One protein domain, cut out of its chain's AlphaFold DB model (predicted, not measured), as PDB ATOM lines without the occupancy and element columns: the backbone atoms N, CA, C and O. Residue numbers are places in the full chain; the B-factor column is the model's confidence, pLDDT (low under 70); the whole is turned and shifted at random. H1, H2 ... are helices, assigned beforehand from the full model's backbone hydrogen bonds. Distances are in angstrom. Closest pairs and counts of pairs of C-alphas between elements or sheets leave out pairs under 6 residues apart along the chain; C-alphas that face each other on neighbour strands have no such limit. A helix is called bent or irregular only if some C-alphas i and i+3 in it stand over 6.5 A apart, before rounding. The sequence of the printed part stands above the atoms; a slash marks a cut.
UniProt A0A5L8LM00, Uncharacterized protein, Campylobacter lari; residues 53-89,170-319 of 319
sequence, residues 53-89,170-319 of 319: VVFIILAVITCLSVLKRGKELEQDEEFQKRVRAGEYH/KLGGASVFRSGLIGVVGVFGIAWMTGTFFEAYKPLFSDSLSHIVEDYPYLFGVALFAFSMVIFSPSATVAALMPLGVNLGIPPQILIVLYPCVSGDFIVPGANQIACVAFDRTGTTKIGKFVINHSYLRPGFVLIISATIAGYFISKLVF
ATOM      1  N   VAL A  53       5.560 -37.415  26.314       76.12
ATOM      2  CA  VAL A  53       6.635 -38.106  27.046       76.12
ATOM      3  C   VAL A  53       6.857 -39.502  26.469       76.12
ATOM      4  O   VAL A  53       8.001 -39.909  26.275       76.12
ATOM      5  N   VAL A  54       5.782 -40.213  26.117       74.75
ATOM      6  CA  VAL A  54       5.881 -41.522  25.456       74.75
ATOM      7  C   VAL A  54       6.577 -41.390  24.101       74.75
ATOM      8  O   VAL A  54       7.490 -42.159  23.808       74.75
ATOM      9  N   PHE A  55       6.224 -40.383  23.299       73.25
ATOM     10  CA  PHE A  55       6.901 -40.119  22.026       73.25
ATOM     11  C   PHE A  55       8.382 -39.768  22.201       73.25
ATOM     12  O   PHE A  55       9.203 -40.230  21.411       73.25
ATOM     13  N   ILE A  56       8.751 -39.031  23.254       79.25
ATOM     14  CA  ILE A  56      10.159 -38.778  23.592       79.25
ATOM     15  C   ILE A  56      10.879 -40.094  23.915       79.25
ATOM     16  O   ILE A  56      11.965 -40.332  23.396       79.25
ATOM     17  N   ILE A  57      10.280 -40.980  24.717       83.62
ATOM     18  CA  ILE A  57      10.867 -42.291  25.037       83.62
ATOM     19  C   ILE A  57      11.063 -43.128  23.764       83.62
ATOM     20  O   ILE A  57      12.138 -43.690  23.563       83.62
ATOM     21  N   LEU A  58      10.066 -43.178  22.875       81.25
ATOM     22  CA  LEU A  58      10.162 -43.896  21.598       81.25
ATOM     23  C   LEU A  58      11.254 -43.319  20.686       81.25
ATOM     24  O   LEU A  58      12.009 -44.073  20.063       81.25
ATOM     25  N   ALA A  59      11.392 -41.991  20.651       79.75
ATOM     26  CA  ALA A  59      12.486 -41.331  19.948       79.75
ATOM     27  C   ALA A  59      13.845 -41.733  20.541       79.75
ATOM     28  O   ALA A  59      14.736 -42.137  19.796       79.75
ATOM     29  N   VAL A  60      13.988 -41.730  21.872       86.75
ATOM     30  CA  VAL A  60      15.214 -42.166  22.562       86.75
ATOM     31  C   VAL A  60      15.536 -43.629  22.252       86.75
ATOM     32  O   VAL A  60      16.672 -43.922  21.894       86.75
ATOM     33  N   ILE A  61      14.565 -44.546  22.316       89.06
ATOM     34  CA  ILE A  61      14.755 -45.968  21.964       89.06
ATOM     35  C   ILE A  61      15.259 -46.106  20.520       89.06
ATOM     36  O   ILE A  61      16.212 -46.843  20.250       89.06
ATOM     37  N   THR A  62      14.662 -45.354  19.596       86.25
ATOM     38  CA  THR A  62      15.065 -45.344  18.187       86.25
ATOM     39  C   THR A  62      16.492 -44.811  18.025       86.25
ATOM     40  O   THR A  62      17.305 -45.453  17.356       86.25
ATOM     41  N   CYS A  63      16.844 -43.708  18.691       86.44
ATOM     42  CA  CYS A  63      18.199 -43.150  18.702       86.44
ATOM     43  C   CYS A  63      19.222 -44.129  19.292       86.44
ATOM     44  O   CYS A  63      20.272 -44.358  18.696       86.44
ATOM     45  N   LEU A  64      18.907 -44.772  20.419       89.12
ATOM     46  CA  LEU A  64      19.768 -45.779  21.045       89.12
ATOM     47  C   LEU A  64      20.029 -46.962  20.111       89.12
ATOM     48  O   LEU A  64      21.137 -47.499  20.091       89.12
ATOM     49  N   SER A  65      19.052 -47.333  19.279       89.69
ATOM     50  CA  SER A  65      19.228 -48.402  18.295       89.69
ATOM     51  C   SER A  65      20.272 -48.088  17.218       89.69
ATOM     52  O   SER A  65      20.786 -49.009  16.583       89.69
ATOM     53  N   VAL A  66      20.614 -46.814  17.018       88.62
ATOM     54  CA  VAL A  66      21.606 -46.378  16.028       88.62
ATOM     55  C   VAL A  66      22.839 -45.706  16.640       88.62
ATOM     56  O   VAL A  66      23.792 -45.472  15.909       88.62
ATOM     57  N   LEU A  67      22.876 -45.480  17.959       85.12
ATOM     58  CA  LEU A  67      23.919 -44.704  18.652       85.12
ATOM     59  C   LEU A  67      25.354 -45.196  18.400       85.12
ATOM     60  O   LEU A  67      26.267 -44.390  18.312       85.12
ATOM     61  N   LYS A  68      25.560 -46.512  18.288       82.06
ATOM     62  CA  LYS A  68      26.865 -47.129  17.979       82.06
ATOM     63  C   LYS A  68      26.809 -47.974  16.715       82.06
ATOM     64  O   LYS A  68      27.351 -49.077  16.653       82.06
ATOM     65  N   ARG A  69      26.026 -47.528  15.736       82.25
ATOM     66  CA  ARG A  69      25.874 -48.264  14.490       82.25
ATOM     67  C   ARG A  69      26.885 -47.777  13.463       82.25
ATOM     68  O   ARG A  69      26.831 -46.630  13.046       82.25
ATOM     69  N   GLY A  70      27.693 -48.712  12.977       84.12
ATOM     70  CA  GLY A  70      28.760 -48.428  12.025       84.12
ATOM     71  C   GLY A  70      30.103 -48.292  12.729       84.12
ATOM     72  O   GLY A  70      30.220 -48.572  13.923       84.12
ATOM     73  N   LYS A  71      31.122 -47.921  11.960       86.31
ATOM     74  CA  LYS A  71      32.439 -47.572  12.486       86.31
ATOM     75  C   LYS A  71      32.461 -46.068  12.758       86.31
ATOM     76  O   LYS A  71      31.776 -45.312  12.072       86.31
ATOM     77  N   GLU A  72      33.261 -45.642  13.731       89.50
ATOM     78  CA  GLU A  72      33.621 -44.225  13.835       89.50
ATOM     79  C   GLU A  72      34.287 -43.780  12.527       89.50
ATOM     80  O   GLU A  72      34.966 -44.582  11.883       89.50
ATOM     81  N   LEU A  73      34.116 -42.518  12.126       89.00
ATOM     82  CA  LEU A  73      34.609 -42.031  10.828       89.00
ATOM     83  C   LEU A  73      36.120 -42.259  10.648       89.00
ATOM     84  O   LEU A  73      36.579 -42.611   9.565       89.00
ATOM     85  N   GLU A  74      36.901 -42.143  11.721       88.69
ATOM     86  CA  GLU A  74      38.344 -42.433  11.729       88.69
ATOM     87  C   GLU A  74      38.673 -43.884  11.335       88.69
ATOM     88  O   GLU A  74      39.737 -44.166  10.789       88.69
ATOM     89  N   GLN A  75      37.742 -44.806  11.582       89.88
ATOM     90  CA  GLN A  75      37.877 -46.245  11.360       89.88
ATOM     91  C   GLN A  75      37.084 -46.734  10.136       89.88
ATOM     92  O   GLN A  75      37.214 -47.897   9.739       89.88
ATOM     93  N   ASP A  76      36.245 -45.887   9.536       91.75
ATOM     94  CA  ASP A  76      35.444 -46.241   8.368       91.75
ATOM     95  C   ASP A  76      36.284 -46.190   7.083       91.75
ATOM     96  O   ASP A  76      36.723 -45.138   6.624       91.75
ATOM     97  N   GLU A  77      36.521 -47.357   6.484       90.94
ATOM     98  CA  GLU A  77      37.385 -47.500   5.307       90.94
ATOM     99  C   GLU A  77      36.875 -46.736   4.079       90.94
ATOM    100  O   GLU A  77      37.690 -46.212   3.315       90.94
ATOM    101  N   GLU A  78      35.554 -46.657   3.885       88.81
ATOM    102  CA  GLU A  78      34.939 -45.929   2.771       88.81
ATOM    103  C   GLU A  78      35.120 -44.424   2.971       88.81
ATOM    104  O   GLU A  78      35.547 -43.725   2.050       88.81
ATOM    105  N   PHE A  79      34.873 -43.936   4.188       92.31
ATOM    106  CA  PHE A  79      35.107 -42.538   4.524       92.31
ATOM    107  C   PHE A  79      36.583 -42.162   4.355       92.31
ATOM    108  O   PHE A  79      36.910 -41.212   3.645       92.31
ATOM    109  N   GLN A  80      37.494 -42.951   4.930       92.06
ATOM    110  CA  GLN A  80      38.932 -42.716   4.816       92.06
ATOM    111  C   GLN A  80      39.411 -42.777   3.358       92.06
ATOM    112  O   GLN A  80      40.300 -42.024   2.961       92.06
ATOM    113  N   LYS A  81      38.815 -43.640   2.524       91.38
ATOM    114  CA  LYS A  81      39.087 -43.678   1.080       91.38
ATOM    115  C   LYS A  81      38.677 -42.372   0.396       91.38
ATOM    116  O   LYS A  81      39.476 -41.849  -0.374       91.38
ATOM    117  N   ARG A  82      37.494 -41.831   0.697       90.50
ATOM    118  CA  ARG A  82      37.009 -40.550   0.145       90.50
ATOM    119  C   ARG A  82      37.871 -39.369   0.575       90.50
ATOM    120  O   ARG A  82      38.193 -38.523  -0.252       90.50
ATOM    121  N   VAL A  83      38.298 -39.342   1.839       90.50
ATOM    122  CA  VAL A  83      39.240 -38.331   2.348       90.50
ATOM    123  C   VAL A  83      40.570 -38.413   1.597       90.50
ATOM    124  O   VAL A  83      41.030 -37.408   1.064       90.50
ATOM    125  N   ARG A  84      41.158 -39.613   1.469       90.75
ATOM    126  CA  ARG A  84      42.410 -39.816   0.712       90.75
ATOM    127  C   ARG A  84      42.284 -39.472  -0.774       90.75
ATOM    128  O   ARG A  84      43.264 -39.048  -1.374       90.75
ATOM    129  N   ALA A  85      41.105 -39.662  -1.363       91.81
ATOM    130  CA  ALA A  85      40.815 -39.309  -2.751       91.81
ATOM    131  C   ALA A  85      40.535 -37.807  -2.958       91.81
ATOM    132  O   ALA A  85      40.393 -37.372  -4.098       91.81
ATOM    133  N   GLY A  86      40.442 -37.012  -1.884       87.00
ATOM    134  CA  GLY A  86      40.072 -35.595  -1.960       87.00
ATOM    135  C   GLY A  86      38.593 -35.354  -2.291       87.00
ATOM    136  O   GLY A  86      38.220 -34.248  -2.663       87.00
ATOM    137  N   GLU A  87      37.738 -36.372  -2.158       85.62
ATOM    138  CA  GLU A  87      36.297 -36.298  -2.447       85.62
ATOM    139  C   GLU A  87      35.482 -35.734  -1.266       85.62
ATOM    140  O   GLU A  87      34.295 -35.423  -1.402       85.62
ATOM    141  N   TYR A  88      36.106 -35.601  -0.092       84.19
ATOM    142  CA  TYR A  88      35.495 -35.048   1.114       84.19
ATOM    143  C   TYR A  88      36.155 -33.720   1.505       84.19
ATOM    144  O   TYR A  88      37.371 -33.653   1.657       84.19
ATOM    145  N   HIS A  89      35.341 -32.684   1.734       75.69
ATOM    146  CA  HIS A  89      35.801 -31.390   2.259       75.69
ATOM    147  C   HIS A  89      35.265 -31.175   3.674       75.69
ATOM    148  O   HIS A  89      34.042 -31.182   3.875       75.69
ATOM    149  N   LYS A 170      21.407 -19.819  -9.310       81.31
ATOM    150  CA  LYS A 170      22.259 -20.627  -8.423       81.31
ATOM    151  C   LYS A 170      21.522 -21.815  -7.804       81.31
ATOM    152  O   LYS A 170      22.178 -22.718  -7.292       81.31
ATOM    153  N   LEU A 171      20.187 -21.848  -7.869       79.19
ATOM    154  CA  LEU A 171      19.387 -22.916  -7.263       79.19
ATOM    155  C   LEU A 171      19.634 -24.263  -7.946       79.19
ATOM    156  O   LEU A 171      19.882 -25.247  -7.260       79.19
ATOM    157  N   GLY A 172      19.656 -24.295  -9.283       76.81
ATOM    158  CA  GLY A 172      19.851 -25.528 -10.056       76.81
ATOM    159  C   GLY A 172      21.169 -26.255  -9.760       76.81
ATOM    160  O   GLY A 172      21.218 -27.483  -9.781       76.81
ATOM    161  N   GLY A 173      22.227 -25.497  -9.453       77.94
ATOM    162  CA  GLY A 173      23.553 -26.029  -9.130       77.94
ATOM    163  C   GLY A 173      23.762 -26.364  -7.652       77.94
ATOM    164  O   GLY A 173      24.781 -26.959  -7.307       77.94
ATOM    165  N   ALA A 174      22.829 -25.993  -6.770       79.25
ATOM    166  CA  ALA A 174      22.964 -26.256  -5.345       79.25
ATOM    167  C   ALA A 174      22.857 -27.763  -5.063       79.25
ATOM    168  O   ALA A 174      21.939 -28.436  -5.536       79.25
ATOM    169  N   SER A 175      23.765 -28.287  -4.234       75.25
ATOM    170  CA  SER A 175      23.780 -29.706  -3.842       75.25
ATOM    171  C   SER A 175      22.450 -30.153  -3.231       75.25
ATOM    172  O   SER A 175      21.982 -31.254  -3.516       75.25
ATOM    173  N   VAL A 176      21.802 -29.271  -2.464       80.12
ATOM    174  CA  VAL A 176      20.482 -29.492  -1.856       80.12
ATOM    175  C   VAL A 176      19.393 -29.660  -2.907       80.12
ATOM    176  O   VAL A 176      18.621 -30.613  -2.839       80.12
ATOM    177  N   PHE A 177      19.355 -28.782  -3.906       81.25
ATOM    178  CA  PHE A 177      18.350 -28.844  -4.962       81.25
ATOM    179  C   PHE A 177      18.547 -30.075  -5.853       81.25
ATOM    180  O   PHE A 177      17.590 -30.796  -6.127       81.25
ATOM    181  N   ARG A 178      19.795 -30.377  -6.237       77.62
ATOM    182  CA  ARG A 178      20.128 -31.575  -7.023       77.62
ATOM    183  C   ARG A 178      19.761 -32.864  -6.285       77.62
ATOM    184  O   ARG A 178      19.164 -33.752  -6.884       77.62
ATOM    185  N   SER A 179      20.074 -32.951  -4.994       73.25
ATOM    186  CA  SER A 179      19.722 -34.107  -4.154       73.25
ATOM    187  C   SER A 179      18.208 -34.240  -3.984       73.25
ATOM    188  O   SER A 179      17.670 -35.340  -4.094       73.25
ATOM    189  N   GLY A 180      17.508 -33.116  -3.804       76.00
ATOM    190  CA  GLY A 180      16.048 -33.073  -3.769       76.00
ATOM    191  C   GLY A 180      15.417 -33.580  -5.067       76.00
ATOM    192  O   GLY A 180      14.528 -34.423  -5.020       76.00
ATOM    193  N   LEU A 181      15.921 -33.145  -6.227       78.44
ATOM    194  CA  LEU A 181      15.451 -33.620  -7.534       78.44
ATOM    195  C   LEU A 181      15.672 -35.123  -7.729       78.44
ATOM    196  O   LEU A 181      14.784 -35.796  -8.245       78.44
ATOM    197  N   ILE A 182      16.816 -35.663  -7.293       74.19
ATOM    198  CA  ILE A 182      17.072 -37.112  -7.326       74.19
ATOM    199  C   ILE A 182      16.026 -37.855  -6.480       74.19
ATOM    200  O   ILE A 182      15.480 -38.858  -6.935       74.19
ATOM    201  N   GLY A 183      15.698 -37.338  -5.291       70.12
ATOM    202  CA  GLY A 183      14.642 -37.891  -4.440       70.12
ATOM    203  C   GLY A 183      13.257 -37.843  -5.094       70.12
ATOM    204  O   GLY A 183      12.545 -38.845  -5.088       70.12
ATOM    205  N   VAL A 184      12.893 -36.710  -5.707       72.56
ATOM    206  CA  VAL A 184      11.610 -36.544  -6.414       72.56
ATOM    207  C   VAL A 184      11.497 -37.529  -7.575       72.56
ATOM    208  O   VAL A 184      10.518 -38.265  -7.648       72.56
ATOM    209  N   VAL A 185      12.498 -37.590  -8.456       72.94
ATOM    210  CA  VAL A 185      12.480 -38.490  -9.622       72.94
ATOM    211  C   VAL A 185      12.492 -39.956  -9.188       72.94
ATOM    212  O   VAL A 185      11.764 -40.764  -9.760       72.94
ATOM    213  N   GLY A 186      13.274 -40.296  -8.160       68.62
ATOM    214  CA  GLY A 186      13.387 -41.665  -7.657       68.62
ATOM    215  C   GLY A 186      12.081 -42.220  -7.088       68.62
ATOM    216  O   GLY A 186      11.845 -43.421  -7.180       68.62
ATOM    217  N   VAL A 187      11.221 -41.363  -6.532       68.44
ATOM    218  CA  VAL A 187      10.020 -41.808  -5.804       68.44
ATOM    219  C   VAL A 187       8.729 -41.521  -6.534       68.44
ATOM    220  O   VAL A 187       7.799 -42.309  -6.409       68.44
ATOM    221  N   PHE A 188       8.662 -40.456  -7.332       71.38
ATOM    222  CA  PHE A 188       7.432 -40.079  -8.022       71.38
ATOM    223  C   PHE A 188       6.882 -41.215  -8.891       71.38
ATOM    224  O   PHE A 188       5.708 -41.554  -8.778       71.38
ATOM    225  N   GLY A 189       7.732 -41.858  -9.700       71.31
ATOM    226  CA  GLY A 189       7.300 -42.965 -10.559       71.31
ATOM    227  C   GLY A 189       6.810 -44.183  -9.771       71.31
ATOM    228  O   GLY A 189       5.780 -44.759 -10.109       71.31
ATOM    229  N   ILE A 190       7.518 -44.545  -8.697       70.69
ATOM    230  CA  ILE A 190       7.157 -45.692  -7.857       70.69
ATOM    231  C   ILE A 190       5.851 -45.401  -7.112       70.69
ATOM    232  O   ILE A 190       4.921 -46.189  -7.226       70.69
ATOM    233  N   ALA A 191       5.755 -44.259  -6.425       70.00
ATOM    234  CA  ALA A 191       4.576 -43.858  -5.659       70.00
ATOM    235  C   ALA A 191       3.326 -43.688  -6.539       70.00
ATOM    236  O   ALA A 191       2.223 -44.036  -6.124       70.00
ATOM    237  N   TRP A 192       3.481 -43.176  -7.766       73.31
ATOM    238  CA  TRP A 192       2.363 -43.069  -8.701       73.31
ATOM    239  C   TRP A 192       1.893 -44.453  -9.152       73.31
ATOM    240  O   TRP A 192       0.711 -44.764  -9.033       73.31
ATOM    241  N   MET A 193       2.810 -45.320  -9.593       80.38
ATOM    242  CA  MET A 193       2.474 -46.687 -10.004       80.38
ATOM    243  C   MET A 193       1.771 -47.460  -8.879       80.38
ATOM    244  O   MET A 193       0.755 -48.116  -9.112       80.38
ATOM    245  N   THR A 194       2.296 -47.378  -7.656       72.44
ATOM    246  CA  THR A 194       1.733 -48.078  -6.503       72.44
ATOM    247  C   THR A 194       0.392 -47.504  -6.060       72.44
ATOM    248  O   THR A 194      -0.515 -48.275  -5.749       72.44
ATOM    249  N   GLY A 195       0.231 -46.177  -6.091       73.69
ATOM    250  CA  GLY A 195      -1.043 -45.505  -5.842       73.69
ATOM    251  C   GLY A 195      -2.117 -45.917  -6.848       73.69
ATOM    252  O   GLY A 195      -3.199 -46.334  -6.445       73.69
ATOM    253  N   THR A 196      -1.796 -45.910  -8.145       78.75
ATOM    254  CA  THR A 196      -2.715 -46.353  -9.207       78.75
ATOM    255  C   THR A 196      -3.119 -47.816  -9.040       78.75
ATOM    256  O   THR A 196      -4.301 -48.142  -9.144       78.75
ATOM    257  N   PHE A 197      -2.163 -48.705  -8.746       80.81
ATOM    258  CA  PHE A 197      -2.463 -50.111  -8.474       80.81
ATOM    259  C   PHE A 197      -3.389 -50.263  -7.260       80.81
ATOM    260  O   PHE A 197      -4.384 -50.983  -7.317       80.81
ATOM    261  N   PHE A 198      -3.094 -49.562  -6.165       76.75
ATOM    262  CA  PHE A 198      -3.906 -49.630  -4.957       76.75
ATOM    263  C   PHE A 198      -5.330 -49.118  -5.188       76.75
ATOM    264  O   PHE A 198      -6.282 -49.782  -4.789       76.75
ATOM    265  N   GLU A 199      -5.496 -47.977  -5.856       79.12
ATOM    266  CA  GLU A 199      -6.814 -47.414  -6.160       79.12
ATOM    267  C   GLU A 199      -7.660 -48.357  -7.020       79.12
ATOM    268  O   GLU A 199      -8.843 -48.542  -6.734       79.12
ATOM    269  N   ALA A 200      -7.050 -49.015  -8.012       83.94
ATOM    270  CA  ALA A 200      -7.737 -49.968  -8.881       83.94
ATOM    271  C   ALA A 200      -8.235 -51.220  -8.135       83.94
ATOM    272  O   ALA A 200      -9.316 -51.726  -8.432       83.94
ATOM    273  N   TYR A 201      -7.472 -51.712  -7.153       84.06
ATOM    274  CA  TYR A 201      -7.770 -52.959  -6.434       84.06
ATOM    275  C   TYR A 201      -8.296 -52.752  -5.009       84.06
ATOM    276  O   TYR A 201      -8.529 -53.723  -4.288       84.06
ATOM    277  N   LYS A 202      -8.541 -51.507  -4.593       77.38
ATOM    278  CA  LYS A 202      -9.062 -51.177  -3.260       77.38
ATOM    279  C   LYS A 202     -10.310 -51.988  -2.864       77.38
ATOM    280  O   LYS A 202     -10.338 -52.444  -1.716       77.38
ATOM    281  N   PRO A 203     -11.306 -52.219  -3.747       82.62
ATOM    282  CA  PRO A 203     -12.462 -53.051  -3.406       82.62
ATOM    283  C   PRO A 203     -12.063 -54.495  -3.078       82.62
ATOM    284  O   PRO A 203     -12.411 -54.996  -2.016       82.62
ATOM    285  N   LEU A 204     -11.221 -55.113  -3.915       83.69
ATOM    286  CA  LEU A 204     -10.732 -56.480  -3.714       83.69
ATOM    287  C   LEU A 204     -10.013 -56.640  -2.367       83.69
ATOM    288  O   LEU A 204     -10.218 -57.628  -1.663       83.69
ATOM    289  N   PHE A 205      -9.174 -55.668  -2.001       76.69
ATOM    290  CA  PHE A 205      -8.484 -55.689  -0.714       76.69
ATOM    291  C   PHE A 205      -9.450 -55.547   0.457       76.69
ATOM    292  O   PHE A 205      -9.304 -56.261   1.444       76.69
ATOM    293  N   SER A 206     -10.439 -54.662   0.334       76.06
ATOM    294  CA  SER A 206     -11.454 -54.436   1.367       76.06
ATOM    295  C   SER A 206     -12.271 -55.704   1.634       76.06
ATOM    296  O   SER A 206     -12.439 -56.079   2.793       76.06
ATOM    297  N   ASP A 207     -12.672 -56.405   0.571       81.50
ATOM    298  CA  ASP A 207     -13.438 -57.655   0.647       81.50
ATOM    299  C   ASP A 207     -12.593 -58.836   1.149       81.50
ATOM    300  O   ASP A 207     -13.078 -59.698   1.873       81.50
ATOM    301  N   SER A 208     -11.308 -58.890   0.789       80.94
ATOM    302  CA  SER A 208     -10.414 -59.966   1.249       80.94
ATOM    303  C   SER A 208     -10.014 -59.794   2.715       80.94
ATOM    304  O   SER A 208      -9.782 -60.775   3.419       80.94
ATOM    305  N   LEU A 209      -9.891 -58.543   3.171       76.00
ATOM    306  CA  LEU A 209      -9.546 -58.230   4.552       76.00
ATOM    307  C   LEU A 209     -10.726 -58.490   5.483       76.00
ATOM    308  O   LEU A 209     -10.502 -59.088   6.529       76.00
ATOM    309  N   SER A 210     -11.949 -58.099   5.107       76.69
ATOM    310  CA  SER A 210     -13.135 -58.136   5.978       76.69
ATOM    311  C   SER A 210     -13.281 -59.447   6.758       76.69
ATOM    312  O   SER A 210     -13.287 -59.422   7.986       76.69
ATOM    313  N   HIS A 211     -13.254 -60.588   6.067       76.00
ATOM    314  CA  HIS A 211     -13.404 -61.913   6.677       76.00
ATOM    315  C   HIS A 211     -12.264 -62.301   7.629       76.00
ATOM    316  O   HIS A 211     -12.480 -63.023   8.594       76.00
ATOM    317  N   ILE A 212     -11.038 -61.841   7.371       77.19
ATOM    318  CA  ILE A 212      -9.873 -62.164   8.209       77.19
ATOM    319  C   ILE A 212      -9.863 -61.292   9.467       77.19
ATOM    320  O   ILE A 212      -9.437 -61.735  10.535       77.19
ATOM    321  N   VAL A 213     -10.301 -60.036   9.340       81.75
ATOM    322  CA  VAL A 213     -10.204 -59.061  10.429       81.75
ATOM    323  C   VAL A 213     -11.310 -59.235  11.474       81.75
ATOM    324  O   VAL A 213     -11.096 -58.849  12.623       81.75
ATOM    325  N   GLU A 214     -12.439 -59.854  11.112       79.19
ATOM    326  CA  GLU A 214     -13.500 -60.242  12.055       79.19
ATOM    327  C   GLU A 214     -12.971 -61.184  13.151       79.19
ATOM    328  O   GLU A 214     -13.161 -60.917  14.339       79.19
ATOM    329  N   ASP A 215     -12.232 -62.228  12.768       83.81
ATOM    330  CA  ASP A 215     -11.680 -63.209  13.713       83.81
ATOM    331  C   ASP A 215     -10.336 -62.766  14.316       83.81
ATOM    332  O   ASP A 215     -10.022 -63.060  15.474       83.81
ATOM    333  N   TYR A 216      -9.518 -62.044  13.541       89.00
ATOM    334  CA  TYR A 216      -8.151 -61.680  13.920       89.00
ATOM    335  C   TYR A 216      -7.865 -60.189  13.685       89.00
ATOM    336  O   TYR A 216      -7.081 -59.827  12.799       89.00
ATOM    337  N   PRO A 217      -8.403 -59.287  14.527       89.19
ATOM    338  CA  PRO A 217      -8.319 -57.843  14.306       89.19
ATOM    339  C   PRO A 217      -6.886 -57.285  14.289       89.19
ATOM    340  O   PRO A 217      -6.612 -56.285  13.631       89.19
ATOM    341  N   TYR A 218      -5.930 -57.955  14.941       91.00
ATOM    342  CA  TYR A 218      -4.515 -57.570  14.904       91.00
ATOM    343  C   TYR A 218      -3.837 -57.825  13.548       91.00
ATOM    344  O   TYR A 218      -2.852 -57.152  13.236       91.00
ATOM    345  N   LEU A 219      -4.359 -58.734  12.711       89.62
ATOM    346  CA  LEU A 219      -3.832 -58.957  11.356       89.62
ATOM    347  C   LEU A 219      -4.036 -57.742  10.450       89.62
ATOM    348  O   LEU A 219      -3.278 -57.550   9.499       89.62
ATOM    349  N   PHE A 220      -4.970 -56.856  10.801       91.50
ATOM    350  CA  PHE A 220      -5.091 -55.559  10.154       91.50
ATOM    351  C   PHE A 220      -3.787 -54.755  10.206       91.50
ATOM    352  O   PHE A 220      -3.470 -54.041   9.262       91.50
ATOM    353  N   GLY A 221      -2.971 -54.920  11.252       92.12
ATOM    354  CA  GLY A 221      -1.663 -54.273  11.365       92.12
ATOM    355  C   GLY A 221      -0.685 -54.713  10.280       92.12
ATOM    356  O   GLY A 221       0.054 -53.894   9.740       92.12
ATOM    357  N   VAL A 222      -0.722 -55.995   9.910       89.56
ATOM    358  CA  VAL A 222       0.084 -56.537   8.807       89.56
ATOM    359  C   VAL A 222      -0.364 -55.925   7.486       89.56
ATOM    360  O   VAL A 222       0.478 -55.528   6.684       89.56
ATOM    361  N   ALA A 223      -1.676 -55.780   7.289       87.69
ATOM    362  CA  ALA A 223      -2.225 -55.110   6.118       87.69
ATOM    363  C   ALA A 223      -1.792 -53.636   6.064       87.69
ATOM    364  O   ALA A 223      -1.233 -53.207   5.058       87.69
ATOM    365  N   LEU A 224      -1.962 -52.880   7.157       91.75
ATOM    366  CA  LEU A 224      -1.513 -51.485   7.258       91.75
ATOM    367  C   LEU A 224      -0.028 -51.342   6.917       91.75
ATOM    368  O   LEU A 224       0.336 -50.467   6.133       91.75
ATOM    369  N   PHE A 225       0.814 -52.223   7.460       92.38
ATOM    370  CA  PHE A 225       2.249 -52.219   7.201       92.38
ATOM    371  C   PHE A 225       2.572 -52.529   5.739       92.38
ATOM    372  O   PHE A 225       3.292 -51.764   5.100       92.38
ATOM    373  N   ALA A 226       1.989 -53.592   5.181       87.62
ATOM    374  CA  ALA A 226       2.201 -53.988   3.792       87.62
ATOM    375  C   ALA A 226       1.749 -52.903   2.803       87.62
ATOM    376  O   ALA A 226       2.462 -52.596   1.851       87.62
ATOM    377  N   PHE A 227       0.598 -52.271   3.041       85.00
ATOM    378  CA  PHE A 227       0.134 -51.171   2.199       85.00
ATOM    379  C   PHE A 227       0.940 -49.895   2.406       85.00
ATOM    380  O   PHE A 227       1.178 -49.172   1.444       85.00
ATOM    381  N   SER A 228       1.410 -49.618   3.622       88.88
ATOM    382  CA  SER A 228       2.287 -48.474   3.872       88.88
ATOM    383  C   SER A 228       3.598 -48.565   3.085       88.88
ATOM    384  O   SER A 228       4.009 -47.577   2.474       88.88
ATOM    385  N   MET A 229       4.193 -49.763   2.993       86.50
ATOM    386  CA  MET A 229       5.382 -50.013   2.162       86.50
ATOM    387  C   MET A 229       5.192 -49.606   0.695       86.50
ATOM    388  O   MET A 229       6.161 -49.305   0.006       86.50
ATOM    389  N   VAL A 230       3.949 -49.655   0.213       79.56
ATOM    390  CA  VAL A 230       3.577 -49.454  -1.187       79.56
ATOM    391  C   VAL A 230       3.071 -48.025  -1.416       79.56
ATOM    392  O   VAL A 230       3.364 -47.433  -2.446       79.56
ATOM    393  N   ILE A 231       2.358 -47.434  -0.455       80.00
ATOM    394  CA  ILE A 231       1.789 -46.078  -0.543       80.00
ATOM    395  C   ILE A 231       2.848 -44.985  -0.293       80.00
ATOM    396  O   ILE A 231       2.668 -43.853  -0.739       80.00
ATOM    397  N   PHE A 232       3.958 -45.297   0.389       79.19
ATOM    398  CA  PHE A 232       5.051 -44.353   0.697       79.19
ATOM    399  C   PHE A 232       4.619 -43.084   1.454       79.19
ATOM    400  O   PHE A 232       5.278 -42.047   1.385       79.19
ATOM    401  N   SER A 233       3.492 -43.135   2.166       81.62
ATOM    402  CA  SER A 233       2.966 -41.994   2.914       81.62
ATOM    403  C   SER A 233       2.118 -42.468   4.091       81.62
ATOM    404  O   SER A 233       0.977 -42.887   3.881       81.62
ATOM    405  N   PRO A 234       2.618 -42.344   5.335       85.81
ATOM    406  CA  PRO A 234       1.873 -42.753   6.523       85.81
ATOM    407  C   PRO A 234       0.508 -42.070   6.640       85.81
ATOM    408  O   PRO A 234      -0.498 -42.717   6.925       85.81
ATOM    409  N   SER A 235       0.436 -40.773   6.334       80.00
ATOM    410  CA  SER A 235      -0.819 -40.016   6.363       80.00
ATOM    411  C   SER A 235      -1.808 -40.476   5.290       80.00
ATOM    412  O   SER A 235      -3.005 -40.553   5.560       80.00
ATOM    413  N   ALA A 236      -1.332 -40.810   4.084       77.94
ATOM    414  CA  ALA A 236      -2.198 -41.344   3.034       77.94
ATOM    415  C   ALA A 236      -2.671 -42.765   3.372       77.94
ATOM    416  O   ALA A 236      -3.842 -43.076   3.171       77.94
ATOM    417  N   THR A 237      -1.808 -43.600   3.958       86.62
ATOM    418  CA  THR A 237      -2.179 -44.928   4.465       86.62
ATOM    419  C   THR A 237      -3.261 -44.825   5.539       86.62
ATOM    420  O   THR A 237      -4.258 -45.541   5.463       86.62
ATOM    421  N   VAL A 238      -3.120 -43.898   6.495       89.56
ATOM    422  CA  VAL A 238      -4.151 -43.621   7.508       89.56
ATOM    423  C   VAL A 238      -5.468 -43.232   6.842       89.56
ATOM    424  O   VAL A 238      -6.489 -43.858   7.114       89.56
ATOM    425  N   ALA A 239      -5.449 -42.245   5.943       81.69
ATOM    426  CA  ALA A 239      -6.651 -41.766   5.264       81.69
ATOM    427  C   ALA A 239      -7.332 -42.856   4.415       81.69
ATOM    428  O   ALA A 239      -8.558 -42.884   4.310       81.69
ATOM    429  N   ALA A 240      -6.551 -43.760   3.822       80.25
ATOM    430  CA  ALA A 240      -7.057 -44.811   2.952       80.25
ATOM    431  C   ALA A 240      -7.616 -46.021   3.712       80.25
ATOM    432  O   ALA A 240      -8.635 -46.569   3.282       80.25
ATOM    433  N   LEU A 241      -6.951 -46.449   4.792       86.88
ATOM    434  CA  LEU A 241      -7.196 -47.744   5.435       86.88
ATOM    435  C   LEU A 241      -7.797 -47.643   6.836       86.88
ATOM    436  O   LEU A 241      -8.606 -48.489   7.192       86.88
ATOM    437  N   MET A 242      -7.478 -46.630   7.643       91.00
ATOM    438  CA  MET A 242      -8.044 -46.558   9.001       91.00
ATOM    439  C   MET A 242      -9.582 -46.461   9.004       91.00
ATOM    440  O   MET A 242     -10.196 -47.166   9.804       91.00
ATOM    441  N   PRO A 243     -10.239 -45.710   8.090       88.44
ATOM    442  CA  PRO A 243     -11.698 -45.746   7.964       88.44
ATOM    443  C   PRO A 243     -12.246 -47.125   7.576       88.44
ATOM    444  O   PRO A 243     -13.313 -47.504   8.046       88.44
ATOM    445  N   LEU A 244     -11.513 -47.894   6.756       85.75
ATOM    446  CA  LEU A 244     -11.877 -49.276   6.438       85.75
ATOM    447  C   LEU A 244     -11.891 -50.118   7.718       85.75
ATOM    448  O   LEU A 244     -12.873 -50.799   7.974       85.75
ATOM    449  N   GLY A 245     -10.849 -50.023   8.548       89.62
ATOM    450  CA  GLY A 245     -10.791 -50.745   9.820       89.62
ATOM    451  C   GLY A 245     -11.969 -50.422  10.747       89.62
ATOM    452  O   GLY A 245     -12.552 -51.327  11.336       89.62
ATOM    453  N   VAL A 246     -12.382 -49.152  10.813       90.75
ATOM    454  CA  VAL A 246     -13.588 -48.743  11.556       90.75
ATOM    455  C   VAL A 246     -14.852 -49.376  10.965       90.75
ATOM    456  O   VAL A 246     -15.663 -49.923  11.707       90.75
ATOM    457  N   ASN A 247     -15.012 -49.343   9.639       85.75
ATOM    458  CA  ASN A 247     -16.179 -49.912   8.957       85.75
ATOM    459  C   ASN A 247     -16.270 -51.439   9.095       85.75
ATOM    460  O   ASN A 247     -17.370 -51.979   9.112       85.75
ATOM    461  N   LEU A 248     -15.128 -52.118   9.220       86.38
ATOM    462  CA  LEU A 248     -15.038 -53.556   9.490       86.38
ATOM    463  C   LEU A 248     -15.296 -53.912  10.964       86.38
ATOM    464  O   LEU A 248     -15.165 -55.068  11.348       86.38
ATOM    465  N   GLY A 249     -15.635 -52.934  11.810       88.06
ATOM    466  CA  GLY A 249     -15.944 -53.169  13.218       88.06
ATOM    467  C   GLY A 249     -14.718 -53.396  14.101       88.06
ATOM    468  O   GLY A 249     -14.874 -53.838  15.240       88.06
ATOM    469  N   ILE A 250     -13.504 -53.078  13.628       91.88
ATOM    470  CA  ILE A 250     -12.301 -53.198  14.458       91.88
ATOM    471  C   ILE A 250     -12.440 -52.251  15.655       91.88
ATOM    472  O   ILE A 250     -12.619 -51.041  15.470       91.88
ATOM    473  N   PRO A 251     -12.308 -52.763  16.889       91.00
ATOM    474  CA  PRO A 251     -12.410 -51.937  18.076       91.00
ATOM    475  C   PRO A 251     -11.407 -50.764  18.065       91.00
ATOM    476  O   PRO A 251     -10.233 -50.965  17.725       91.00
ATOM    477  N   PRO A 252     -11.805 -49.547  18.495       89.94
ATOM    478  CA  PRO A 252     -10.932 -48.369  18.477       89.94
ATOM    479  C   PRO A 252      -9.606 -48.564  19.217       89.94
ATOM    480  O   PRO A 252      -8.584 -48.011  18.812       89.94
ATOM    481  N   GLN A 253      -9.605 -49.380  20.277       90.62
ATOM    482  CA  GLN A 253      -8.396 -49.656  21.051       90.62
ATOM    483  C   GLN A 253      -7.355 -50.369  20.182       90.62
ATOM    484  O   GLN A 253      -6.197 -49.968  20.168       90.62
ATOM    485  N   ILE A 254      -7.778 -51.368  19.397       92.50
ATOM    486  CA  ILE A 254      -6.900 -52.106  18.481       92.50
ATOM    487  C   ILE A 254      -6.400 -51.188  17.364       92.50
ATOM    488  O   ILE A 254      -5.211 -51.196  17.062       92.50
ATOM    489  N   LEU A 255      -7.257 -50.331  16.805       92.31
ATOM    490  CA  LEU A 255      -6.836 -49.347  15.801       92.31
ATOM    491  C   LEU A 255      -5.735 -48.409  16.326       92.31
ATOM    492  O   LEU A 255      -4.798 -48.100  15.592       92.31
ATOM    493  N   ILE A 256      -5.792 -48.008  17.600       89.62
ATOM    494  CA  ILE A 256      -4.734 -47.213  18.243       89.62
ATOM    495  C   ILE A 256      -3.438 -48.022  18.385       89.62
ATOM    496  O   ILE A 256      -2.368 -47.501  18.069       89.62
ATOM    497  N   VAL A 257      -3.515 -49.292  18.806       93.44
ATOM    498  CA  VAL A 257      -2.339 -50.184  18.881       93.44
ATOM    499  C   VAL A 257      -1.659 -50.319  17.521       93.44
ATOM    500  O   VAL A 257      -0.432 -50.310  17.428       93.44
ATOM    501  N   LEU A 258      -2.459 -50.438  16.463       94.56
ATOM    502  CA  LEU A 258      -1.994 -50.683  15.104       94.56
ATOM    503  C   LEU A 258      -1.607 -49.410  14.343       94.56
ATOM    504  O   LEU A 258      -1.025 -49.510  13.266       94.56
ATOM    505  N   TYR A 259      -1.870 -48.220  14.889       92.56
ATOM    506  CA  TYR A 259      -1.554 -46.952  14.229       92.56
ATOM    507  C   TYR A 259      -0.090 -46.849  13.757       92.56
ATOM    508  O   TYR A 259       0.127 -46.451  12.616       92.56
ATOM    509  N   PRO A 260       0.935 -47.270  14.527       93.19
ATOM    510  CA  PRO A 260       2.324 -47.221  14.063       93.19
ATOM    511  C   PRO A 260       2.604 -48.083  12.825       93.19
ATOM    512  O   PRO A 260       3.529 -47.781  12.070       93.19
ATOM    513  N   CYS A 261       1.796 -49.119  12.566       94.62
ATOM    514  CA  CYS A 261       1.937 -49.973  11.387       94.62
ATOM    515  C   CYS A 261       1.711 -49.210  10.076       94.62
ATOM    516  O   CYS A 261       2.150 -49.675   9.032       94.62
ATOM    517  N   VAL A 262       1.117 -48.012  10.103       92.81
ATOM    518  CA  VAL A 262       1.000 -47.153   8.913       92.81
ATOM    519  C   VAL A 262       2.333 -46.553   8.452       92.81
ATOM    520  O   VAL A 262       2.344 -45.848   7.451       92.81
ATOM    521  N   SER A 263       3.449 -46.821   9.141       91.31
ATOM    522  CA  SER A 263       4.783 -46.266   8.848       91.31
ATOM    523  C   SER A 263       5.763 -47.288   8.247       91.31
ATOM    524  O   SER A 263       6.932 -47.329   8.616       91.31
ATOM    525  N   GLY A 264       5.298 -48.162   7.355       90.12
ATOM    526  CA  GLY A 264       6.113 -49.140   6.618       90.12
ATOM    527  C   GLY A 264       6.871 -48.573   5.409       90.12
ATOM    528  O   GLY A 264       7.620 -49.303   4.759       90.12
ATOM    529  N   ASP A 265       6.734 -47.278   5.127       87.38
ATOM    530  CA  ASP A 265       7.354 -46.556   4.008       87.38
ATOM    531  C   ASP A 265       8.890 -46.505   4.060       87.38
ATOM    532  O   ASP A 265       9.529 -46.045   3.118       87.38
ATOM    533  N   PHE A 266       9.511 -46.992   5.141       88.50
ATOM    534  CA  PHE A 266      10.962 -47.134   5.216       88.50
ATOM    535  C   PHE A 266      11.496 -48.430   4.607       88.50
ATOM    536  O   PHE A 266      12.701 -48.486   4.409       88.50
ATOM    537  N   ILE A 267      10.683 -49.467   4.357       90.50
ATOM    538  CA  ILE A 267      11.185 -50.767   3.860       90.50
ATOM    539  C   ILE A 267      11.732 -50.657   2.442       90.50
ATOM    540  O   ILE A 267      12.745 -51.267   2.098       90.50
ATOM    541  N   VAL A 268      11.035 -49.887   1.616       86.31
ATOM    542  CA  VAL A 268      11.531 -49.468   0.317       86.31
ATOM    543  C   VAL A 268      11.987 -48.017   0.472       86.31
ATOM    544  O   VAL A 268      11.209 -47.203   0.954       86.31
ATOM    545  N   PRO A 269      13.234 -47.661   0.119       80.00
ATOM    546  CA  PRO A 269      13.720 -46.293   0.229       80.00
ATOM    547  C   PRO A 269      12.832 -45.295  -0.522       80.00
ATOM    548  O   PRO A 269      12.824 -45.251  -1.750       80.00
ATOM    549  N   GLY A 270      12.106 -44.482   0.245       78.94
ATOM    550  CA  GLY A 270      11.345 -43.342  -0.236       78.94
ATOM    551  C   GLY A 270      12.216 -42.099  -0.454       78.94
ATOM    552  O   GLY A 270      13.448 -42.130  -0.356       78.94
ATOM    553  N   ALA A 271      11.567 -40.963  -0.726       74.31
ATOM    554  CA  ALA A 271      12.253 -39.720  -1.085       74.31
ATOM    555  C   ALA A 271      13.167 -39.244   0.044       74.31
ATOM    556  O   ALA A 271      14.270 -38.768  -0.215       74.31
ATOM    557  N   ASN A 272      12.740 -39.451   1.290       79.31
ATOM    558  CA  ASN A 272      13.496 -39.085   2.479       79.31
ATOM    559  C   ASN A 272      14.804 -39.880   2.571       79.31
ATOM    560  O   ASN A 272      15.871 -39.297   2.726       79.31
ATOM    561  N   GLN A 273      14.746 -41.205   2.422       85.06
ATOM    562  CA  GLN A 273      15.912 -42.080   2.531       85.06
ATOM    563  C   GLN A 273      16.881 -41.858   1.364       85.06
ATOM    564  O   GLN A 273      18.089 -41.785   1.584       85.06
ATOM    565  N   ILE A 274      16.362 -41.701   0.139       83.38
ATOM    566  CA  ILE A 274      17.173 -41.379  -1.045       83.38
ATOM    567  C   ILE A 274      17.860 -40.023  -0.865       83.38
ATOM    568  O   ILE A 274      19.062 -39.913  -1.099       83.38
ATOM    569  N   ALA A 275      17.127 -39.006  -0.405       80.56
ATOM    570  CA  ALA A 275      17.686 -37.688  -0.148       80.56
ATOM    571  C   ALA A 275      18.754 -37.736   0.949       80.56
ATOM    572  O   ALA A 275      19.825 -37.171   0.762       80.56
ATOM    573  N   CYS A 276      18.518 -38.434   2.065       83.75
ATOM    574  CA  CYS A 276      19.511 -38.550   3.131       83.75
ATOM    575  C   CYS A 276      20.806 -39.223   2.653       83.75
ATOM    576  O   CYS A 276      21.883 -38.738   2.983       83.75
ATOM    577  N   VAL A 277      20.715 -40.280   1.838       87.00
ATOM    578  CA  VAL A 277      21.898 -40.917   1.232       87.00
ATOM    579  C   VAL A 277      22.586 -39.979   0.236       87.00
ATOM    580  O   VAL A 277      23.810 -39.932   0.188       87.00
ATOM    581  N   ALA A 278      21.828 -39.186  -0.526       82.81
ATOM    582  CA  ALA A 278      22.391 -38.178  -1.426       82.81
ATOM    583  C   ALA A 278      23.072 -37.015  -0.673       82.81
ATOM    584  O   ALA A 278      24.063 -36.466  -1.153       82.81
ATOM    585  N   PHE A 279      22.568 -36.656   0.513       81.31
ATOM    586  CA  PHE A 279      23.165 -35.657   1.403       81.31
ATOM    587  C   PHE A 279      24.390 -36.166   2.158       81.31
ATOM    588  O   PHE A 279      25.192 -35.360   2.637       81.31
ATOM    589  N   ASP A 280      24.540 -37.481   2.281       86.38
ATOM    590  CA  ASP A 280      25.630 -38.073   3.028       86.38
ATOM    591  C   ASP A 280      26.956 -37.991   2.264       86.38
ATOM    592  O   ASP A 280      27.327 -38.833   1.446       86.38
ATOM    593  N   ARG A 281      27.727 -36.960   2.607       84.12
ATOM    594  CA  ARG A 281      29.076 -36.728   2.080       84.12
ATOM    595  C   ARG A 281      30.080 -37.775   2.565       84.12
ATOM    596  O   ARG A 281      31.092 -37.984   1.902       84.12
ATOM    597  N   THR A 282      29.814 -38.425   3.701       88.00
ATOM    598  CA  THR A 282      30.705 -39.447   4.265       88.00
ATOM    599  C   THR A 282      30.606 -40.773   3.513       88.00
ATOM    600  O   THR A 282      31.563 -41.542   3.500       88.00
ATOM    601  N   GLY A 283      29.467 -41.025   2.857       85.62
ATOM    602  CA  GLY A 283      29.171 -42.283   2.173       85.62
ATOM    603  C   GLY A 283      28.942 -43.467   3.117       85.62
ATOM    604  O   GLY A 283      29.011 -44.613   2.675       85.62
ATOM    605  N   THR A 284      28.698 -43.217   4.406       87.06
ATOM    606  CA  THR A 284      28.493 -44.256   5.431       87.06
ATOM    607  C   THR A 284      27.062 -44.798   5.420       87.06
ATOM    608  O   THR A 284      26.827 -45.961   5.751       87.06
ATOM    609  N   THR A 285      26.101 -44.000   4.951       88.75
ATOM    610  CA  THR A 285      24.729 -44.416   4.661       88.75
ATOM    611  C   THR A 285      24.584 -44.830   3.202       88.75
ATOM    612  O   THR A 285      25.027 -44.158   2.273       88.75
ATOM    613  N   LYS A 286      23.979 -46.000   2.991       87.75
ATOM    614  CA  LYS A 286      23.896 -46.648   1.678       87.75
ATOM    615  C   LYS A 286      22.524 -47.266   1.432       87.75
ATOM    616  O   LYS A 286      21.886 -47.783   2.361       87.75
ATOM    617  N   ILE A 287      22.134 -47.256   0.158       87.69
ATOM    618  CA  ILE A 287      21.190 -48.203  -0.441       87.69
ATOM    619  C   ILE A 287      22.052 -49.264  -1.133       87.69
ATOM    620  O   ILE A 287      22.914 -48.940  -1.948       87.69
ATOM    621  N   GLY A 288      21.901 -50.518  -0.723       83.94
ATOM    622  CA  GLY A 288      22.671 -51.656  -1.209       83.94
ATOM    623  C   GLY A 288      22.156 -52.190  -2.545       83.94
ATOM    624  O   GLY A 288      21.370 -51.558  -3.242       83.94
ATOM    625  N   LYS A 289      22.591 -53.405  -2.902       83.50
ATOM    626  CA  LYS A 289      22.237 -54.051  -4.182       83.50
ATOM    627  C   LYS A 289      20.731 -54.302  -4.349       83.50
ATOM    628  O   LYS A 289      20.239 -54.334  -5.471       83.50
ATOM    629  N   PHE A 290      20.022 -54.514  -3.244       82.19
ATOM    630  CA  PHE A 290      18.579 -54.734  -3.228       82.19
ATOM    631  C   PHE A 290      17.889 -53.541  -2.581       82.19
ATOM    632  O   PHE A 290      18.413 -52.976  -1.625       82.19
ATOM    633  N   VAL A 291      16.688 -53.223  -3.059       75.50
ATOM    634  CA  VAL A 291      15.864 -52.108  -2.570       75.50
ATOM    635  C   VAL A 291      15.666 -52.172  -1.052       75.50
ATOM    636  O   VAL A 291      15.832 -51.174  -0.366       75.50
ATOM    637  N   ILE A 292      15.422 -53.369  -0.517       84.38
ATOM    638  CA  ILE A 292      15.240 -53.617   0.920       84.38
ATOM    639  C   ILE A 292      16.548 -53.645   1.720       84.38
ATOM    640  O   ILE A 292      16.519 -53.752   2.934       84.38
ATOM    641  N   ASN A 293      17.718 -53.579   1.088       88.75
ATOM    642  CA  ASN A 293      18.997 -53.594   1.791       88.75
ATOM    643  C   ASN A 293      19.514 -52.165   1.934       88.75
ATOM    644  O   ASN A 293      20.278 -51.701   1.095       88.75
ATOM    645  N   HIS A 294      19.095 -51.443   2.970       90.94
ATOM    646  CA  HIS A 294      19.524 -50.059   3.160       90.94
ATOM    647  C   HIS A 294      19.681 -49.681   4.633       90.94
ATOM    648  O   HIS A 294      19.270 -50.372   5.569       90.94
ATOM    649  N   SER A 295      20.280 -48.511   4.841       89.38
ATOM    650  CA  SER A 295      20.685 -48.033   6.162       89.38
ATOM    651  C   SER A 295      19.521 -47.646   7.084       89.38
ATOM    652  O   SER A 295      19.772 -47.365   8.244       89.38
ATOM    653  N   TYR A 296      18.258 -47.690   6.661       89.75
ATOM    654  CA  TYR A 296      17.120 -47.206   7.471       89.75
ATOM    655  C   TYR A 296      16.220 -48.313   8.030       89.75
ATOM    656  O   TYR A 296      15.354 -48.019   8.847       89.75
ATOM    657  N   LEU A 297      16.461 -49.585   7.682       91.50
ATOM    658  CA  LEU A 297      15.634 -50.697   8.165       91.50
ATOM    659  C   LEU A 297      15.596 -50.804   9.691       91.50
ATOM    660  O   LEU A 297      14.526 -50.851  10.284       91.50
ATOM    661  N   ARG A 298      16.769 -50.846  10.337       90.50
ATOM    662  CA  ARG A 298      16.868 -51.025  11.794       90.50
ATOM    663  C   ARG A 298      16.111 -49.943  12.577       90.50
ATOM    664  O   ARG A 298      15.268 -50.330  13.380       90.50
ATOM    665  N   PRO A 299      16.379 -48.633  12.387       89.88
ATOM    666  CA  PRO A 299      15.638 -47.613  13.122       89.88
ATOM    667  C   PRO A 299      14.138 -47.643  12.801       89.88
ATOM    668  O   PRO A 299      13.341 -47.473  13.716       89.88
ATOM    669  N   GLY A 300      13.746 -47.941  11.556       90.62
ATOM    670  CA  GLY A 300      12.334 -48.079  11.185       90.62
ATOM    671  C   GLY A 300      11.625 -49.218  11.924       90.62
ATOM    672  O   GLY A 300      10.589 -49.000  12.549       90.62
ATOM    673  N   PHE A 301      12.209 -50.421  11.938       93.31
ATOM    674  CA  PHE A 301      11.642 -51.559  12.669       93.31
ATOM    675  C   PHE A 301      11.591 -51.314  14.173       93.31
ATOM    676  O   PHE A 301      10.581 -51.616  14.803       93.31
ATOM    677  N   VAL A 302      12.659 -50.758  14.753       93.38
ATOM    678  CA  VAL A 302      12.686 -50.441  16.184       93.38
ATOM    679  C   VAL A 302      11.580 -49.453  16.533       93.38
ATOM    680  O   VAL A 302      10.874 -49.675  17.515       93.38
ATOM    681  N   LEU A 303      11.387 -48.411  15.720       90.62
ATOM    682  CA  LEU A 303      10.330 -47.431  15.927       90.62
ATOM    683  C   LEU A 303       8.947 -48.084  15.878       90.62
ATOM    684  O   LEU A 303       8.198 -47.938  16.837       90.62
ATOM    685  N   ILE A 304       8.617 -48.836  14.821       92.94
ATOM    686  CA  ILE A 304       7.299 -49.483  14.713       92.94
ATOM    687  C   ILE A 304       7.067 -50.443  15.871       92.94
ATOM    688  O   ILE A 304       6.048 -50.344  16.540       92.94
ATOM    689  N   ILE A 305       8.002 -51.362  16.123       93.38
ATOM    690  CA  ILE A 305       7.816 -52.405  17.135       93.38
ATOM    691  C   ILE A 305       7.638 -51.766  18.513       93.38
ATOM    692  O   ILE A 305       6.689 -52.090  19.225       93.38
ATOM    693  N   SER A 306       8.511 -50.826  18.883       92.81
ATOM    694  CA  SER A 306       8.407 -50.143  20.176       92.81
ATOM    695  C   SER A 306       7.137 -49.296  20.284       92.81
ATOM    696  O   SER A 306       6.488 -49.320  21.330       92.81
ATOM    697  N   ALA A 307       6.729 -48.609  19.214       91.44
ATOM    698  CA  ALA A 307       5.517 -47.799  19.194       91.44
ATOM    699  C   ALA A 307       4.244 -48.652  19.261       91.44
ATOM    700  O   ALA A 307       3.321 -48.287  19.982       91.44
ATOM    701  N   THR A 308       4.189 -49.796  18.574       92.69
ATOM    702  CA  THR A 308       3.060 -50.735  18.647       92.69
ATOM    703  C   THR A 308       2.958 -51.350  20.042       92.69
ATOM    704  O   THR A 308       1.865 -51.419  20.599       92.69
ATOM    705  N   ILE A 309       4.086 -51.726  20.657       91.69
ATOM    706  CA  ILE A 309       4.112 -52.205  22.049       91.69
ATOM    707  C   ILE A 309       3.622 -51.109  23.005       91.69
ATOM    708  O   ILE A 309       2.777 -51.364  23.861       91.69
ATOM    709  N   ALA A 310       4.107 -49.875  22.854       88.75
ATOM    710  CA  ALA A 310       3.649 -48.749  23.663       88.75
ATOM    711  C   ALA A 310       2.150 -48.473  23.457       88.75
ATOM    712  O   ALA A 310       1.421 -48.295  24.431       88.75
ATOM    713  N   GLY A 311       1.677 -48.508  22.208       88.44
ATOM    714  CA  GLY A 311       0.264 -48.388  21.852       88.44
ATOM    715  C   GLY A 311      -0.587 -49.467  22.518       88.44
ATOM    716  O   GLY A 311      -1.645 -49.152  23.056       88.44
ATOM    717  N   TYR A 312      -0.098 -50.710  22.581       90.38
ATOM    718  CA  TYR A 312      -0.750 -51.793  23.321       90.38
ATOM    719  C   TYR A 312      -0.917 -51.460  24.807       90.38
ATOM    720  O   TYR A 312      -2.029 -51.545  25.327       90.38
ATOM    721  N   PHE A 313       0.138 -51.010  25.489       87.06
ATOM    722  CA  PHE A 313       0.029 -50.619  26.899       87.06
ATOM    723  C   PHE A 313      -0.895 -49.417  27.116       87.06
ATOM    724  O   PHE A 313      -1.688 -49.431  28.052       87.06
ATOM    725  N   ILE A 314      -0.852 -48.412  26.235       83.12
ATOM    726  CA  ILE A 314      -1.782 -47.274  26.280       83.12
ATOM    727  C   ILE A 314      -3.222 -47.769  26.134       83.12
ATOM    728  O   ILE A 314      -4.087 -47.360  26.903       83.12
ATOM    729  N   SER A 315      -3.473 -48.687  25.199       85.62
ATOM    730  CA  SER A 315      -4.814 -49.225  24.972       85.62
ATOM    731  C   SER A 315      -5.390 -49.900  26.223       85.62
ATOM    732  O   SER A 315      -6.564 -49.718  26.499       85.62
ATOM    733  N   LYS A 316      -4.558 -50.586  27.022       83.00
ATOM    734  CA  LYS A 316      -4.948 -51.226  28.293       83.00
ATOM    735  C   LYS A 316      -5.175 -50.263  29.458       83.00
ATOM    736  O   LYS A 316      -5.740 -50.670  30.466       83.00
ATOM    737  N   LEU A 317      -4.668 -49.037  29.363       77.44
ATOM    738  CA  LEU A 317      -4.831 -48.012  30.397       77.44
ATOM    739  C   LEU A 317      -6.015 -47.086  30.112       77.44
ATOM    740  O   LEU A 317      -6.592 -46.537  31.046       77.44
ATOM    741  N   VAL A 318      -6.330 -46.869  28.834       77.00
ATOM    742  CA  VAL A 318      -7.351 -45.909  28.388       77.00
ATOM    743  C   VAL A 318      -8.727 -46.557  28.207       77.00
ATOM    744  O   VAL A 318      -9.732 -45.871  28.386       77.00
ATOM    745  N   PHE A 319      -8.777 -47.840  27.847       75.81
ATOM    746  CA  PHE A 319     -10.003 -48.580  27.544       75.81
ATOM    747  C   PHE A 319     -10.121 -49.836  28.403       75.81
ATOM    748  O   PHE A 319     -11.277 -50.202  28.706       75.81
TER     749      PHE A 319
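Overview. This is residues 53 to 89 and 170 to 319 of the 319 residues of an uncharacterized protein of Campylobacter lari (UniProt A0A5L8LM00). A small up-and-down bundle of H4, H5 and H6 sits toward one end of an elongated all-helix body, with the long bent helix H3 along one side and H8, paired with H1, along the other. H7 packs on H3a, and H2 lies toward the far end, touching no helix. The printed part has 187 residues with eight named helices, H1 to H8 in order, and no named strand. It is only just loose, close to compact, with a radius of gyration of the C-alphas of 19.6 A, and spans 61 by 38 by 30 A.

Arrangement. H1, residues 53 to 66, touches H8, residues 297 to 318, closest at the C-alphas of Thr 62 and Pro 299, 5.6 A. H2 is residues 77 to 84. H3, residues 175 to 215, is one helix by its hydrogen bonds but bent, with C-alphas 200 and 203 7.9 A apart; arms H3a, 175 to 200, and H3b, 203 to 215, are about perpendicular at 79 degrees. H4, 219 to 231, H5, 234 to 247, and H6, 252 to 262, form the bundle, each running against the one before. H6 and H8 touch at a shallow tilt of 9 degrees, opposite ways, closest at C-alphas of Val 257 and Gly 311, 4.3 A. H3a touches H7, 271 to 279, with residues 175 to 187 alone, closest at C-alphas of Gly 183 and Ala 271, 4.5 A. Every O i to N i+4 pair is within hydrogen-bond range in H2, H7 and H8; H1 has 9 of 10, H3a 20 of 22, H3b 6 of 9, H4 8 of 9, H5 8 of 10, H6 4 of 7.

Along the chain. H1 begins at C-alpha 53 (6.635, -38.106, 27.046). H3a is 37.8 A long; H8, 31.0 A, ends at C-alpha 318 (-7.351, -45.909, 28.388). H3a, H5 and H6 are irregular, H5 only just: C-alphas 186 and 189 are 6.9 A apart, 240 and 243 6.9 A, 257 and 260 7.3 A.

Size, cuts and confidence. The C-alphas farthest apart, Arg 84 and Gly 249, are 61.2 A apart. Residues 90 to 169 are not printed; C-alphas 89 and 170 are 20.3 A apart across the cut. The link H7 to H8 is long, 17 residues. Residues 186 to 187 are under pLDDT 70.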